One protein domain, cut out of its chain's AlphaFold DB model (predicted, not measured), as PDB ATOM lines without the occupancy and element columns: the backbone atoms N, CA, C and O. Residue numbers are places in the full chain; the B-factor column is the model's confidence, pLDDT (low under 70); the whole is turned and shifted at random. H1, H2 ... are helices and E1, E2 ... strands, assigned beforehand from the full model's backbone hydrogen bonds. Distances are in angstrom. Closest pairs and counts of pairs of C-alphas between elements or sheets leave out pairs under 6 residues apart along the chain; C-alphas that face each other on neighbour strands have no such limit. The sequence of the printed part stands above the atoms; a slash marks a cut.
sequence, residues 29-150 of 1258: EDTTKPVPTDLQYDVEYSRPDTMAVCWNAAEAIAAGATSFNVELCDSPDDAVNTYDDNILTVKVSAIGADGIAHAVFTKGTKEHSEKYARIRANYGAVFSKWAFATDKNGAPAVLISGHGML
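This is residues 29 to 150 of the 1258 residues of an uncharacterized protein of Bacteroides sp. CAG:545 (UniProt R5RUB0). Picture a compact sandwich of two antiparallel sheets: a strongly twisted five-strand sheet, E4 E3 E6 E7 E8, partly face to face with a smaller sheet, E1 E2 E5. The short helix H1 sits at one end, grazing both sheets, and after E6 the chain folds back beside that strand in short pairings. The printed part has 122 residues, with eight named strands and one named helix in the order E1 E2 H1 E3 E4 E5 E6 E7 E8. The class is mostly strand, although under half of the residues are in named elements. The radius of gyration of the C-alphas is 13.5 A and the spans are 37 by 31 by 31 A.

Start at E6, residues 114 to 123, whose pairing is staggered: residues 116 to 122 pair with E3, residues 67 to 73, and residues 114 to 116 with E7, residues 142 to 144. Look for N 118 and O 71 at 3.0 A, and N 115 and O 143 at 2.9 A. E3 forms a hairpin with the edge strand E4, residues 87 to 91, where N 70 and O 88 are 2.9 A apart. E6, E7 and the edge strand E8, residues 148 to 150, form a meander, each strand the antiparallel neighbour of the one before; N 144 and O 148 are 2.8 A apart. In the second sheet, E2, residues 51 to 56, is the inner strand between E1, residues 37 to 41, and E5, residues 100 to 105. There N 40 and O 54 are 2.9 A apart, and N 103 and O 53 likewise 2.9 A. Between the sheets, the closest C-alphas of E1 and E6 are those of Leu 39 and Ile 119, 7.4 A apart; those of E4 and E5 are Leu 88 and Ala 103, at 6.7 A. E2 and E3 are near each other, while E3 and E8 are apart. H1, residues 58 to 62, only grazes the larger sheet with residues 60 to 61, and the smaller with residues 58 to 60; every O i to N i+4 pair in it is within hydrogen-bond range.

Find C-alpha 114 at (128.377, 157.716, 196.165); from there E6 runs 30.5 A to C-alpha 123. E3 is 19.8 A long, E2 17.8 A and E5 17.0 A. E1 begins at C-alpha 37, (149.129, 150.762, 196.594), and E8 ends at C-alpha 150, (130.811, 154.852, 203.710).

The two C-alphas farthest apart, those of Thr 32 and Glu 111, are 37.9 A apart. The printed part has no cut; its long links are E3 to E4 and E6 to E7. The model's confidence is under 70 at residues 80 to 86 and at residue 108.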
ATOM      1  N   GLU A  29     147.321 144.691 179.239       81.50
ATOM      2  CA  GLU A  29     147.517 144.454 180.671       81.50
ATOM      3  C   GLU A  29     148.680 143.479 180.915       81.50
ATOM      4  O   GLU A  29     148.750 142.409 180.310       81.50
ATOM      5  N   ASP A  30     149.584 143.845 181.823       82.31
ATOM      6  CA  ASP A  30     150.678 143.007 182.305       82.31
ATOM      7  C   ASP A  30     150.544 142.836 183.825       82.31
ATOM      8  O   ASP A  30     150.904 143.709 184.618       82.31
ATOM      9  N   THR A  31     150.027 141.677 184.235       78.38
ATOM     10  CA  THR A  31     149.802 141.327 185.644       78.38
ATOM     11  C   THR A  31     151.093 141.123 186.443       78.38
ATOM     12  O   THR A  31     151.018 140.881 187.645       78.38
ATOM     13  N   THR A  32     152.271 141.181 185.804       81.31
ATOM     14  CA  THR A  32     153.579 141.124 186.480       81.31
ATOM     15  C   THR A  32     154.110 142.503 186.876       81.31
ATOM     16  O   THR A  32     155.082 142.591 187.627       81.31
ATOM     17  N   LYS A  33     153.484 143.589 186.399       84.75
ATOM     18  CA  LYS A  33     153.844 144.958 186.786       84.75
ATOM     19  C   LYS A  33     153.241 145.336 188.139       84.75
ATOM     20  O   LYS A  33     152.079 145.002 188.383       84.75
ATOM     21  N   PRO A  34     153.971 146.085 188.990       86.69
ATOM     22  CA  PRO A  34     153.412 146.618 190.223       86.69
ATOM     23  C   PRO A  34     152.155 147.448 189.961       86.69
ATOM     24  O   PRO A  34     152.085 148.243 189.015       86.69
ATOM     25  N   VAL A  35     151.164 147.245 190.818       86.06
ATOM     26  CA  VAL A  35     149.927 148.027 190.866       86.06
ATOM     27  C   VAL A  35     150.126 149.110 191.931       86.06
ATOM     28  O   VAL A  35     150.800 148.828 192.921       86.06
ATOM     29  N   PRO A  36     149.582 150.328 191.773       86.69
ATOM     30  CA  PRO A  36     149.639 151.338 192.830       86.69
ATOM     31  C   PRO A  36     149.009 150.824 194.127       86.69
ATOM     32  O   PRO A  36     147.968 150.164 194.081       86.69
ATOM     33  N   THR A  37     149.626 151.138 195.264       83.50
ATOM     34  CA  THR A  37     149.129 150.762 196.594       83.50
ATOM     35  C   THR A  37     148.486 151.953 197.292       83.50
ATOM     36  O   THR A  37     148.680 153.106 196.901       83.50
ATOM     37  N   ASP A  38     147.716 151.665 198.339       85.12
ATOM     38  CA  ASP A  38     147.180 152.670 199.263       85.12
ATOM     39  C   ASP A  38     146.273 153.723 198.591       85.12
ATOM     40  O   ASP A  38     146.261 154.883 199.001       85.12
ATOM     41  N   LEU A  39     145.506 153.335 197.554       91.31
ATOM     42  CA  LEU A  39     144.478 154.209 196.977       91.31
ATOM     43  C   LEU A  39     143.376 154.456 198.014       91.31
ATOM     44  O   LEU A  39     142.694 153.528 198.446       91.31
ATOM     45  N   GLN A  40     143.178 155.719 198.378       89.00
ATOM     46  CA  GLN A  40     142.243 156.138 199.416       89.00
ATOM     47  C   GLN A  40     141.618 157.502 199.099       89.00
ATOM     48  O   GLN A  40     142.084 158.237 198.228       89.00
ATOM     49  N   TYR A  41     140.546 157.843 199.813       89.12
ATOM     50  CA  TYR A  41     139.906 159.155 199.722       89.12
ATOM     51  C   TYR A  41     140.831 160.256 200.247       89.12
ATOM     52  O   TYR A  41     141.364 160.162 201.354       89.12
ATOM     53  N   ASP A  42     140.973 161.325 199.471       88.75
ATOM     54  CA  ASP A  42     141.833 162.452 199.798       88.75
ATOM     55  C   ASP A  42     141.037 163.547 200.518       88.75
ATOM     56  O   ASP A  42     140.226 164.269 199.929       88.75
ATOM     57  N   VAL A  43     141.280 163.659 201.822       82.31
ATOM     58  CA  VAL A  43     140.601 164.602 202.721       82.31
ATOM     59  C   VAL A  43     141.034 166.050 202.481       82.31
ATOM     60  O   VAL A  43     140.241 166.965 202.695       82.31
ATOM     61  N   GLU A  44     142.271 166.283 202.035       84.06
ATOM     62  CA  GLU A  44     142.810 167.635 201.867       84.06
ATOM     63  C   GLU A  44     142.260 168.304 200.604       84.06
ATOM     64  O   GLU A  44     141.973 169.507 200.614       84.06
ATOM     65  N   TYR A  45     142.037 167.527 199.541       84.62
ATOM     66  CA  TYR A  45     141.612 168.040 198.237       84.62
ATOM     67  C   TYR A  45     140.130 167.812 197.899       84.62
ATOM     68  O   TYR A  45     139.609 168.514 197.032       84.62
ATOM     69  N   SER A  46     139.413 166.925 198.599       86.12
ATOM     70  CA  SER A  46     137.962 166.761 198.396       86.12
ATOM     71  C   SER A  46     137.149 167.932 198.964       86.12
ATOM     72  O   SER A  46     137.447 168.471 200.030       86.12
ATOM     73  N   ARG A  47     136.079 168.316 198.272       85.25
ATOM     74  CA  ARG A  47     135.117 169.372 198.642       85.25
ATOM     75  C   ARG A  47     133.695 168.815 198.459       85.25
ATOM     76  O   ARG A  47     133.569 167.719 197.919       85.25
ATOM     77  N   PRO A  48     132.624 169.509 198.886       80.50
ATOM     78  CA  PRO A  48     131.255 169.039 198.665       80.50
ATOM     79  C   PRO A  48     130.994 168.589 197.215       80.50
ATOM     80  O   PRO A  48     130.587 167.458 196.968       80.50
ATOM     81  N   ASP A  49     131.327 169.428 196.237       79.75
ATOM     82  CA  ASP A  49     131.086 169.221 194.808       79.75
ATOM     83  C   ASP A  49     132.205 168.478 194.048       79.75
ATOM     84  O   ASP A  49     131.990 168.062 192.906       79.75
ATOM     85  N   THR A  50     133.370 168.253 194.664       84.88
ATOM     86  CA  THR A  50     134.535 167.629 194.012       84.88
ATOM     87  C   THR A  50     135.112 166.492 194.846       84.88
ATOM     88  O   THR A  50     135.497 166.707 195.997       84.88
ATOM     89  N   MET A  51     135.283 165.306 194.264       89.12
ATOM     90  CA  MET A  51     135.884 164.175 194.977       89.12
ATOM     91  C   MET A  51     137.343 163.973 194.572       89.12
ATOM     92  O   MET A  51     137.665 163.956 193.385       89.12
ATOM     93  N   ALA A  52     138.220 163.799 195.556       90.50
ATOM     94  CA  ALA A  52     139.636 163.548 195.351       90.50
ATOM     95  C   ALA A  52     140.063 162.205 195.959       90.50
ATOM     96  O   ALA A  52     139.534 161.764 196.980       90.50
ATOM     97  N   VAL A  53     141.049 161.568 195.332       91.94
ATOM     98  CA  VAL A  53     141.699 160.351 195.833       91.94
ATOM     99  C   VAL A  53     143.211 160.472 195.717       91.94
ATOM    100  O   VAL A  53     143.718 161.081 194.771       91.94
ATOM    101  N   CYS A  54     143.926 159.867 196.661       90.94
ATOM    102  CA  CYS A  54     145.382 159.829 196.688       90.94
ATOM    103  C   CYS A  54     145.900 158.395 196.855       90.94
ATOM    104  O   CYS A  54     145.170 157.516 197.310       90.94
ATOM    105  N   TRP A  55     147.135 158.141 196.425       93.38
ATOM    106  CA  TRP A  55     147.776 156.824 196.486       93.38
ATOM    107  C   TRP A  55     149.298 156.933 196.574       93.38
ATOM    108  O   TRP A  55     149.890 157.961 196.229       93.38
ATOM    109  N   ASN A  56     149.944 155.838 196.971       90.88
ATOM    110  CA  ASN A  56     151.394 155.721 196.947       90.88
ATOM    111  C   ASN A  56     151.868 155.302 195.546       90.88
ATOM    112  O   ASN A  56     151.555 154.217 195.048       90.88
ATOM    113  N   ALA A  57     152.618 156.180 194.882       88.88
ATOM    114  CA  ALA A  57     153.111 155.958 193.526       88.88
ATOM    115  C   ALA A  57     154.556 155.427 193.480       88.88
ATOM    116  O   ALA A  57     155.011 155.005 192.414       88.88
ATOM    117  N   ALA A  58     155.288 155.449 194.600       87.31
ATOM    118  CA  ALA A  58     156.743 155.303 194.622       87.31
ATOM    119  C   ALA A  58     157.247 153.961 194.055       87.31
ATOM    120  O   ALA A  58     158.166 153.952 193.235       87.31
ATOM    121  N   GLU A  59     156.631 152.835 194.433       87.69
ATOM    122  CA  GLU A  59     157.031 151.504 193.951       87.69
ATOM    123  C   GLU A  59     156.779 151.341 192.443       87.69
ATOM    124  O   GLU A  59     157.655 150.894 191.698       87.69
ATOM    125  N   ALA A  60     155.615 151.785 191.964       88.25
ATOM    126  CA  ALA A  60     155.271 151.747 190.546       88.25
ATOM    127  C   ALA A  60     156.199 152.647 189.703       88.25
ATOM    128  O   ALA A  60     156.651 152.241 188.630       88.25
ATOM    129  N   ILE A  61     156.550 153.841 190.200       88.31
ATOM    130  CA  ILE A  61     157.528 154.738 189.559       88.31
ATOM    131  C   ILE A  61     158.911 154.079 189.501       88.31
ATOM    132  O   ILE A  61     159.531 154.067 188.438       88.31
ATOM    133  N   ALA A  62     159.380 153.483 190.602       86.56
ATOM    134  CA  ALA A  62     160.666 152.783 190.649       86.56
ATOM    135  C   ALA A  62     160.724 151.587 189.677       86.56
ATOM    136  O   ALA A  62     161.772 151.313 189.093       86.56
ATOM    137  N   ALA A  63     159.588 150.923 189.439       85.94
ATOM    138  CA  ALA A  63     159.431 149.870 188.433       85.94
ATOM    139  C   ALA A  63     159.239 150.385 186.984       85.94
ATOM    140  O   ALA A  63     159.072 149.581 186.061       85.94
ATOM    141  N   GLY A  64     159.286 151.704 186.764       87.19
ATOM    142  CA  GLY A  64     159.275 152.338 185.444       87.19
ATOM    143  C   GLY A  64     157.916 152.848 184.959       87.19
ATOM    144  O   GLY A  64     157.725 152.968 183.747       87.19
ATOM    145  N   ALA A  65     156.958 153.120 185.852       88.94
ATOM    146  CA  ALA A  65     155.692 153.738 185.460       88.94
ATOM    147  C   ALA A  65     155.915 155.146 184.874       88.94
ATOM    148  O   ALA A  65     156.787 155.898 185.307       88.94
ATOM    149  N   THR A  66     155.100 155.517 183.887       90.00
ATOM    150  CA  THR A  66     155.133 156.816 183.191       90.00
ATOM    151  C   THR A  66     153.927 157.697 183.524       90.00
ATOM    152  O   THR A  66     154.006 158.928 183.482       90.00
ATOM    153  N   SER A  67     152.797 157.076 183.865       91.19
ATOM    154  CA  SER A  67     151.566 157.733 184.313       91.19
ATOM    155  C   SER A  67     150.658 156.735 185.031       91.19
ATOM    156  O   SER A  67     150.888 155.530 184.975       91.19
ATOM    157  N   PHE A  68     149.591 157.236 185.641       92.81
ATOM    158  CA  PHE A  68     148.522 156.464 186.259       92.81
ATOM    159  C   PHE A  68     147.183 156.885 185.659       92.81
ATOM    160  O   PHE A  68     147.008 158.060 185.340       92.81
ATOM    161  N   ASN A  69     146.246 155.951 185.527       91.12
ATOM    162  CA  ASN A  69     144.851 156.252 185.213       91.12
ATOM    163  C   ASN A  69     144.007 155.970 186.449       91.12
ATOM    164  O   ASN A  69     144.099 154.874 186.998       91.12
ATOM    165  N   VAL A  70     143.205 156.950 186.852       91.69
ATOM    166  CA  VAL A  70     142.292 156.898 187.997       91.69
ATOM    167  C   VAL A  70     140.876 157.109 187.482       91.69
ATOM    168  O   VAL A  70     140.660 158.020 186.688       91.69
ATOM    169  N   GLU A  71     139.924 156.301 187.924       90.44
ATOM    170  CA  GLU A  71     138.531 156.331 187.473       90.44
ATOM    171  C   GLU A  71     137.565 156.358 188.658       90.44
ATOM    172  O   GLU A  71     137.795 155.675 189.661       90.44
ATOM    173  N   LEU A  72     136.468 157.106 188.503       89.38
ATOM    174  CA  LEU A  72     135.283 157.005 189.352       89.38
ATOM    175  C   LEU A  72     134.180 156.222 188.629       89.38
ATOM    176  O   LEU A  72     133.849 156.527 187.483       89.38
ATOM    177  N   CYS A  73     133.593 155.245 189.316       84.50
ATOM    178  CA  CYS A  73     132.531 154.369 188.810       84.50
ATOM    179  C   CYS A  73     131.359 154.284 189.802       84.50
ATOM    180  O   CYS A  73     131.509 154.621 190.979       84.50
ATOM    181  N   ASP A  74     130.180 153.885 189.324       84.00
ATOM    182  CA  ASP A  74     128.959 153.769 190.133       84.00
ATOM    183  C   ASP A  74     128.829 152.369 190.763       84.00
ATOM    184  O   ASP A  74     128.259 152.222 191.843       84.00
ATOM    185  N   SER A  75     129.443 151.356 190.145       83.62
ATOM    186  CA  SER A  75     129.601 149.990 190.652       83.62
ATOM    187  C   SER A  75     131.036 149.475 190.433       83.62
ATOM    188  O   SER A  75     131.653 149.816 189.421       83.62
ATOM    189  N   PRO A  76     131.592 148.602 191.302       82.44
ATOM    190  CA  PRO A  76     132.898 147.978 191.067       82.44
ATOM    191  C   PRO A  76     132.924 147.094 189.812       82.44
ATOM    192  O   PRO A  76     133.974 146.939 189.188       82.44
ATOM    193  N   ASP A  77     131.765 146.544 189.437       80.62
ATOM    194  CA  ASP A  77     131.586 145.680 188.268       80.62
ATOM    195  C   ASP A  77     131.424 146.468 186.951       80.62
ATOM    196  O   ASP A  77     131.339 145.866 185.877       80.62
ATOM    197  N   ASP A  78     131.397 147.808 187.000       78.06
ATOM    198  CA  ASP A  78     131.256 148.649 185.809       78.06
ATOM    199  C   ASP A  78     132.433 148.454 184.843       78.06
ATOM    200  O   ASP A  78     133.612 148.570 185.210       78.06
ATOM    201  N   ALA A  79     132.114 148.249 183.563       72.00
ATOM    202  CA  ALA A  79     133.097 148.292 182.488       72.00
ATOM    203  C   ALA A  79     133.825 149.652 182.466       72.00
ATOM    204  O   ALA A  79     133.234 150.687 182.768       72.00
ATOM    205  N   VAL A  80     135.113 149.649 182.101       68.69
ATOM    206  CA  VAL A  80     135.949 150.866 182.072       68.69
ATOM    207  C   VAL A  80     135.322 151.925 181.169       68.69
ATOM    208  O   VAL A  80     135.100 151.687 179.978       68.69
ATOM    209  N   ASN A  81     135.044 153.088 181.748       61.88
ATOM    210  CA  ASN A  81     134.338 154.175 181.095       61.88
ATOM    211  C   ASN A  81     135.190 154.769 179.957       61.88
ATOM    212  O   ASN A  81     136.379 155.033 180.116       61.88
ATOM    213  N   THR A  82     134.597 154.984 178.783       53.34
ATOM    214  CA  THR A  82     135.319 155.469 177.591       53.34
ATOM    215  C   THR A  82     135.366 156.995 177.469       53.34
ATOM    216  O   THR A  82     135.831 157.501 176.449       53.34
ATOM    217  N   TYR A  83     134.865 157.735 178.462       55.56
ATOM    218  CA  TYR A  83     134.810 159.199 178.457       55.56
ATOM    219  C   TYR A  83     135.829 159.818 179.431       55.56
ATOM    220  O   TYR A  83     135.793 159.551 180.632       55.56
ATOM    221  N   ASP A  84     136.688 160.709 178.913       56.88
ATOM    222  CA  ASP A  84     137.806 161.341 179.645       56.88
ATOM    223  C   ASP A  84     137.393 162.101 180.924       56.88
ATOM    224  O   ASP A  84     138.208 162.278 181.825       56.88
ATOM    225  N   ASP A  85     136.139 162.547 181.043       59.91
ATOM    226  CA  ASP A  85     135.676 163.337 182.197       59.91
ATOM    227  C   ASP A  85     135.579 162.526 183.510       59.91
ATOM    228  O   ASP A  85     135.639 163.122 184.585       59.91
ATOM    229  N   ASN A  86     135.479 161.191 183.435       67.44
ATOM    230  CA  ASN A  86     135.457 160.290 184.602       67.44
ATOM    231  C   ASN A  86     136.774 159.511 184.796       67.44
ATOM    232  O   ASN A  86     136.891 158.767 185.771       67.44
ATOM    233  N   ILE A  87     137.761 159.668 183.897       82.88
ATOM    234  CA  ILE A  87     139.079 159.017 183.989       82.88
ATOM    235  C   ILE A  87     140.201 160.052 183.891       82.88
ATOM    236  O   ILE A  87     140.525 160.558 182.819       82.88
ATOM    237  N   LEU A  88     140.891 160.292 185.004       86.38
ATOM    238  CA  LEU A  88     142.028 161.206 185.058       86.38
ATOM    239  C   LEU A  88     143.347 160.465 184.832       86.38
ATOM    240  O   LEU A  88     143.634 159.453 185.472       86.38
ATOM    241  N   THR A  89     144.183 160.995 183.933       88.56
ATOM    242  CA  THR A  89     145.540 160.480 183.687       88.56
ATOM    243  C   THR A  89     146.582 161.365 184.371       88.56
ATOM    244  O   THR A  89     146.901 162.451 183.881       88.56
ATOM    245  N   VAL A  90     147.163 160.892 185.473       88.56
ATOM    246  CA  VAL A  90     148.193 161.609 186.241       88.56
ATOM    247  C   VAL A  90     149.580 161.165 185.780       88.56
ATOM    248  O   VAL A  90     149.948 159.997 185.894       88.56
ATOM    249  N   LYS A  91     150.367 162.082 185.209       89.69
ATOM    250  CA  LYS A  91     151.736 161.796 184.742       89.69
ATOM    251  C   LYS A  91     152.724 161.821 185.904       89.69
ATOM    252  O   LYS A  91     152.611 162.671 186.780       89.69
ATOM    253  N   VAL A  92     153.756 160.978 185.849       86.12
ATOM    254  CA  VAL A  92     154.789 160.916 186.903       86.12
ATOM    255  C   VAL A  92     155.524 162.246 187.100       86.12
ATOM    256  O   VAL A  92     155.885 162.589 188.216       86.12
ATOM    257  N   SER A  93     155.646 163.063 186.051       84.88
ATOM    258  CA  SER A  93     156.210 164.419 186.133       84.88
ATOM    259  C   SER A  93     155.389 165.423 186.960       84.88
ATOM    260  O   SER A  93     155.823 166.561 187.102       84.88
ATOM    261  N   ALA A  94     154.190 165.053 187.423       83.81
ATOM    262  CA  ALA A  94     153.321 165.876 188.268       83.81
ATOM    263  C   ALA A  94     153.260 165.386 189.730       83.81
ATOM    264  O   ALA A  94     152.492 165.935 190.514       83.81
ATOM    265  N   ILE A  95     154.034 164.355 190.086       86.44
ATOM    266  CA  ILE A  95     154.052 163.743 191.421       86.44
ATOM    267  C   ILE A  95     155.192 164.356 192.246       86.44
ATOM    268  O   ILE A  95     156.270 164.634 191.715       86.44
ATOM    269  N   GLY A  96     154.931 164.600 193.532       76.75
ATOM    270  CA  GLY A  96     155.880 165.209 194.461       76.75
ATOM    271  C   GLY A  96     157.070 164.309 194.813       76.75
ATOM    272  O   GLY A  96     157.097 163.112 194.526       76.75
ATOM    273  N   ALA A  97     158.081 164.897 195.459       76.25
ATOM    274  CA  ALA A  97     159.264 164.169 195.933       76.25
ATOM    275  C   ALA A  97     158.982 163.246 197.141       76.25
ATOM    276  O   ALA A  97     159.837 162.448 197.518       76.25
ATOM    277  N   ASP A  98     157.796 163.362 197.735       79.44
ATOM    278  CA  ASP A  98     157.214 162.473 198.744       79.44
ATOM    279  C   ASP A  98     156.643 161.172 198.150       79.44
ATOM    280  O   ASP A  98     156.445 160.203 198.881       79.44
ATOM    281  N   GLY A  99     156.418 161.116 196.832       79.75
ATOM    282  CA  GLY A  99     155.934 159.925 196.128       79.75
ATOM    283  C   GLY A  99     154.431 159.664 196.262       79.75
ATOM    284  O   GLY A  99     153.962 158.628 195.781       79.75
ATOM    285  N   ILE A 100     153.679 160.586 196.869       88.31
ATOM    286  CA  ILE A 100     152.217 160.529 196.953       88.31
ATOM    287  C   ILE A 100     151.619 161.270 195.757       88.31
ATOM    288  O   ILE A 100     152.085 162.335 195.349       88.31
ATOM    289  N   ALA A 101     150.604 160.670 195.148       91.00
ATOM    290  CA  ALA A 101     149.946 161.195 193.965       91.00
ATOM    291  C   ALA A 101     148.448 161.360 194.209       91.00
ATOM    292  O   ALA A 101     147.860 160.618 194.992       91.00
ATOM    293  N   HIS A 102     147.852 162.345 193.536       91.12
ATOM    294  CA  HIS A 102     146.500 162.832 193.797       91.12
ATOM    295  C   HIS A 102     145.723 162.978 192.482       91.12
ATOM    296  O   HIS A 102     146.288 163.387 191.462       91.12
ATOM    297  N   ALA A 103     144.422 162.693 192.501       91.31
ATOM    298  CA  ALA A 103     143.499 162.931 191.392       91.31
ATOM    299  C   ALA A 103     142.211 163.576 191.919       91.31
ATOM    300  O   ALA A 103     141.572 163.025 192.811       91.31
ATOM    301  N   VAL A 104     141.837 164.735 191.364       91.25
ATOM    302  CA  VAL A 104     140.684 165.546 191.797       91.25
ATOM    303  C   VAL A 104     139.655 165.622 190.673       91.25
ATOM    304  O   VAL A 104     139.932 166.189 189.615       91.25
ATOM    305  N   PHE A 105     138.467 165.076 190.909       88.38
ATOM    306  CA  PHE A 105     137.362 165.038 189.956       88.38
ATOM    307  C   PHE A 105     136.391 166.194 190.226       88.38
ATOM    308  O   PHE A 105     135.900 166.360 191.341       88.38
ATOM    309  N   THR A 106     136.130 167.003 189.195       79.25
ATOM    310  CA  THR A 106     135.286 168.217 189.257       79.25
ATOM    311  C   THR A 106     134.038 168.139 188.370       79.25
ATOM    312  O   THR A 106     133.282 169.102 188.245       79.25
ATOM    313  N   LYS A 107     133.826 166.988 187.728       73.44
ATOM    314  CA  LYS A 107     132.666 166.636 186.904       73.44
ATOM    315  C   LYS A 107     132.190 165.245 187.312       73.44
ATOM    316  O   LYS A 107     132.969 164.458 187.836       73.44
ATOM    317  N   GLY A 108     130.910 164.947 187.086       66.50
ATOM    318  CA  GLY A 108     130.314 163.658 187.475       66.50
ATOM    319  C   GLY A 108     130.096 163.484 188.988       66.50
ATOM    320  O   GLY A 108     129.501 162.490 189.402       66.50
ATOM    321  N   THR A 109     130.518 164.458 189.798       72.19
ATOM    322  CA  THR A 109     130.374 164.510 191.258       72.19
ATOM    323  C   THR A 109     129.483 165.680 191.688       72.19
ATOM    324  O   THR A 109     129.459 166.738 191.060       72.19
ATOM    325  N   LYS A 110     128.736 165.472 192.772       77.56
ATOM    326  CA  LYS A 110     127.986 166.463 193.563       77.56
ATOM    327  C   LYS A 110     128.066 166.046 195.035       77.56
ATOM    328  O   LYS A 110     128.307 164.867 195.294       77.56
ATOM    329  N   GLU A 111     127.793 166.945 195.980       78.94
ATOM    330  CA  GLU A 111     127.714 166.597 197.414       78.94
ATOM    331  C   GLU A 111     126.801 165.373 197.619       78.94
ATOM    332  O   GLU A 111     125.746 165.276 196.988       78.94
ATOM    333  N   HIS A 112     127.233 164.422 198.453       74.94
ATOM    334  CA  HIS A 112     126.573 163.119 198.688       74.94
ATOM    335  C   HIS A 112     126.582 162.118 197.521       74.94
ATOM    336  O   HIS A 112     125.928 161.083 197.626       74.94
ATOM    337  N   SER A 113     127.322 162.365 196.433       81.06
ATOM    338  CA  SER A 113     127.495 161.357 195.372       81.06
ATOM    339  C   SER A 113     128.326 160.182 195.875       81.06
ATOM    340  O   SER A 113     129.483 160.367 196.251       81.06
ATOM    341  N   GLU A 114     127.737 158.990 195.838       86.94
ATOM    342  CA  GLU A 114     128.377 157.716 196.165       86.94
ATOM    343  C   GLU A 114     129.046 157.135 194.912       86.94
ATOM    344  O   GLU A 114     128.411 157.024 193.865       86.94
ATOM    345  N   LYS A 115     130.342 156.821 195.000       87.75
ATOM    346  CA  LYS A 115     131.179 156.333 193.891       87.75
ATOM    347  C   LYS A 115     132.245 155.367 194.402       87.75
ATOM    348  O   LYS A 115     132.724 155.506 195.521       87.75
ATOM    349  N   TYR A 116     132.704 154.464 193.548       90.12
ATOM    350  CA  TYR A 116     133.909 153.667 193.776       90.12
ATOM    351  C   TYR A 116     135.078 154.269 192.994       90.12
ATOM    352  O   TYR A 116     134.898 154.749 191.874       90.12
ATOM    353  N   ALA A 117     136.284 154.225 193.562       90.56
ATOM    354  CA  ALA A 117     137.501 154.677 192.889       90.56
ATOM    355  C   ALA A 117     138.410 153.495 192.540       90.56
ATOM    356  O   ALA A 117     138.663 152.638 193.391       90.56
ATOM    357  N   ARG A 118     138.946 153.475 191.315       91.81
ATOM    358  CA  ARG A 118     139.976 152.514 190.887       91.81
ATOM    359  C   ARG A 118     141.154 153.183 190.189       91.81
ATOM    360  O   ARG A 118     141.005 154.231 189.569       91.81
ATOM    361  N   ILE A 119     142.326 152.559 190.281       92.88
ATOM    362  CA  ILE A 119     143.584 153.021 189.689       92.88
ATOM    363  C   ILE A 119     144.359 151.902 188.986       92.88
ATOM    364  O   ILE A 119     144.348 150.752 189.421       92.88
ATOM    365  N   ARG A 120     145.097 152.251 187.928       91.00
ATOM    366  CA  ARG A 120     146.182 151.433 187.364       91.00
ATOM    367  C   ARG A 120     147.404 152.275 186.994       91.00
ATOM    368  O   ARG A 120     147.284 153.466 186.711       91.00
ATOM    369  N   ALA A 121     148.574 151.641 186.946       91.62
ATOM    370  CA  ALA A 121     149.824 152.240 186.481       91.62
ATOM    371  C   ALA A 121     150.095 151.896 185.008       91.62
ATOM    372  O   ALA A 121     149.894 150.759 184.587       91.62
ATOM    373  N   ASN A 122     150.604 152.852 184.232       89.75
ATOM    374  CA  ASN A 122     151.009 152.662 182.839       89.75
ATOM    375  C   ASN A 122     152.540 152.695 182.731       89.75
ATOM    376  O   ASN A 122     153.174 153.620 183.232       89.75
ATOM    377  N   TYR A 123     153.121 151.732 182.021       87.38
ATOM    378  CA  TYR A 123     154.560 151.517 181.839       87.38
ATOM    379  C   TYR A 123     154.925 151.649 180.349       87.38
ATOM    380  O   TYR A 123     155.458 150.731 179.721       87.38
ATOM    381  N   GLY A 124     154.553 152.777 179.736       81.00
ATOM    382  CA  GLY A 124     154.611 152.953 178.285       81.00
ATOM    383  C   GLY A 124     153.492 152.194 177.563       81.00
ATOM    384  O   GLY A 124     152.340 152.613 177.613       81.00
ATOM    385  N   ALA A 125     153.827 151.109 176.857       76.38
ATOM    386  CA  ALA A 125     152.876 150.355 176.026       76.38
ATOM    387  C   ALA A 125     152.030 149.317 176.797       76.38
ATOM    388  O   ALA A 125     151.041 148.823 176.258       76.38
ATOM    389  N   VAL A 126     152.405 148.982 178.035       84.88
ATOM    390  CA  VAL A 126     151.671 148.049 178.910       84.88
ATOM    391  C   VAL A 126     151.196 148.748 180.179       84.88
ATOM    392  O   VAL A 126     151.768 149.762 180.582       84.88
ATOM    393  N   PHE A 127     150.166 148.209 180.823       87.94
ATOM    394  CA  PHE A 127     149.591 148.752 182.057       87.94
ATOM    395  C   PHE A 127     149.332 147.654 183.093       87.94
ATOM    396  O   PHE A 127     149.172 146.489 182.742       87.94
ATOM    397  N   SER A 128     149.312 148.014 184.375       89.31
ATOM    398  CA  SER A 128     148.952 147.093 185.455       89.31
ATOM    399  C   SER A 128     147.457 146.761 185.418       89.31
ATOM    400  O   SER A 128     146.658 147.522 184.862       89.31
ATOM    401  N   LYS A 129     147.057 145.690 186.115       89.06
ATOM    402  CA  LYS A 129     145.652 145.507 186.505       89.06
ATOM    403  C   LYS A 129     145.148 146.709 187.313       89.06
ATOM    404  O   LYS A 129     145.948 147.430 187.925       89.06
ATOM    405  N   TRP A 130     143.833 146.891 187.346       89.44
ATOM    406  CA  TRP A 130     143.186 147.853 188.235       89.44
ATOM    407  C   TRP A 130     143.242 147.387 189.703       89.44
ATOM    408  O   TRP A 130     143.065 146.203 189.996       89.44
ATOM    409  N   ALA A 131     143.454 148.327 190.622       89.94
ATOM    410  CA  ALA A 131     143.173 148.199 192.051       89.94
ATOM    411  C   ALA A 131     142.095 149.210 192.451       89.94
ATOM    412  O   ALA A 131     142.040 150.302 191.892       89.94
ATOM    413  N   PHE A 132     141.252 148.854 193.415       91.31
ATOM    414  CA  PHE A 132     140.241 149.749 193.974       91.31
ATOM    415  C   PHE A 132     140.750 150.412 195.252       91.31
ATOM    416  O   PHE A 132     141.624 149.869 195.927       91.31
ATOM    417  N   ALA A 133     140.157 151.550 195.609       90.00
ATOM    418  CA  ALA A 133     140.176 152.009 196.988       90.00
ATOM    419  C   ALA A 133     139.385 150.991 197.813       90.00
ATOM    420  O   ALA A 133     138.279 150.618 197.413       90.00
ATOM    421  N   THR A 134     139.944 150.507 198.920       87.31
ATOM    422  CA  THR A 134     139.329 149.435 199.712       87.31
ATOM    423  C   THR A 134     138.940 149.882 201.108       87.31
ATOM    424  O   THR A 134     139.608 150.714 201.718       87.31
ATOM    425  N   ASP A 135     137.885 149.271 201.637       80.69
ATOM    426  CA  ASP A 135     137.518 149.376 203.038       80.69
ATOM    427  C   ASP A 135     138.522 148.621 203.935       80.69
ATOM    428  O   ASP A 135     139.458 147.957 203.478       80.69
ATOM    429  N   LYS A 136     138.294 148.671 205.250       74.50
ATOM    430  CA  LYS A 136     139.110 147.967 206.257       74.50
ATOM    431  C   LYS A 136     139.128 146.433 206.130       74.50
ATOM    432  O   LYS A 136     139.912 145.792 206.825       74.50
ATOM    433  N   ASN A 137     138.260 145.851 205.300       78.31
ATOM    434  CA  ASN A 137     138.167 144.415 205.045       78.31
ATOM    435  C   ASN A 137     138.803 144.021 203.694       78.31
ATOM    436  O   ASN A 137     138.864 142.832 203.380       78.31
ATOM    437  N   GLY A 138     139.279 144.989 202.900       77.75
ATOM    438  CA  GLY A 138     139.852 144.768 201.571       77.75
ATOM    439  C   GLY A 138     138.825 144.698 200.430       77.75
ATOM    440  O   GLY A 138     139.195 144.329 199.315       77.75
ATOM    441  N   ALA A 139     137.557 145.037 200.676       85.31
ATOM    442  CA  ALA A 139     136.520 145.130 199.644       85.31
ATOM    443  C   ALA A 139     136.470 146.550 199.041       85.31
ATOM    444  O   ALA A 139     136.841 147.493 199.738       85.31
ATOM    445  N   PRO A 140     136.018 146.756 197.786       88.81
ATOM    446  CA  PRO A 140     135.903 148.093 197.198       88.81
ATOM    447  C   PRO A 140     135.082 149.057 198.068       88.81
ATOM    448  O   PRO A 140     133.935 148.777 198.416       88.81
ATOM    449  N   ALA A 141     135.674 150.197 198.414       88.75
ATOM    450  CA  ALA A 141     135.065 151.218 199.252       88.75
ATOM    451  C   ALA A 141     134.123 152.123 198.450       88.75
ATOM    452  O   ALA A 141     134.506 152.658 197.407       88.75
ATOM    453  N   VAL A 142     132.928 152.372 198.995       90.88
ATOM    454  CA  VAL A 142     132.074 153.478 198.545       90.88
ATOM    455  C   VAL A 142     132.613 154.771 199.146       90.88
ATOM    456  O   VAL A 142     132.665 154.940 200.367       90.88
ATOM    457  N   LEU A 143     133.001 155.692 198.277       89.94
ATOM    458  CA  LEU A 143     133.412 157.046 198.603       89.94
ATOM    459  C   LEU A 143     132.229 157.996 198.400       89.94
ATOM    460  O   LEU A 143     131.472 157.852 197.443       89.94
ATOM    461  N   ILE A 144     132.076 158.962 199.299       87.81
ATOM    462  CA  ILE A 144     131.003 159.955 199.293       87.81
ATOM    463  C   ILE A 144     131.635 161.333 199.091       87.81
ATOM    464  O   ILE A 144     132.388 161.805 199.946       87.81
ATOM    465  N   SER A 145     131.324 161.998 197.975       84.31
ATOM    466  CA  SER A 145     131.851 163.339 197.664       84.31
ATOM    467  C   SER A 145     131.562 164.325 198.801       84.31
ATOM    468  O   SER A 145     130.400 164.546 199.149       84.31
ATOM    469  N   GLY A 146     132.622 164.890 199.386       79.38
ATOM    470  CA  GLY A 146     132.569 165.802 200.533       79.38
ATOM    471  C   GLY A 146     132.562 165.133 201.915       79.38
ATOM    472  O   GLY A 146     132.894 165.801 202.891       79.38
ATOM    473  N   HIS A 147     132.257 163.832 202.007       83.81
ATOM    474  CA  HIS A 147     131.910 163.143 203.263       83.81
ATOM    475  C   HIS A 147     132.743 161.881 203.556       83.81
ATOM    476  O   HIS A 147     132.421 161.121 204.470       83.81
ATOM    477  N   GLY A 148     133.834 161.646 202.823       87.69
ATOM    478  CA  GLY A 148     134.762 160.547 203.106       87.69
ATOM    479  C   GLY A 148     134.271 159.191 202.599       87.69
ATOM    480  O   GLY A 148     133.826 159.078 201.461       87.69
ATOM    481  N   MET A 149     134.396 158.145 203.413       88.19
ATOM    482  CA  MET A 149     134.080 156.760 203.043       88.19
ATOM    483  C   MET A 149     132.839 156.251 203.785       88.19
ATOM    484  O   MET A 149     132.700 156.476 204.987       88.19
ATOM    485  N   LEU A 150     131.963 155.514 203.097       88.12
ATOM    486  CA  LEU A 150     130.811 154.852 203.710       88.12
ATOM    487  C   LEU A 150     131.268 153.679 204.600       88.12
ATOM    488  O   LEU A 150     131.803 152.692 204.102       88.12
TER     489      LEU A 150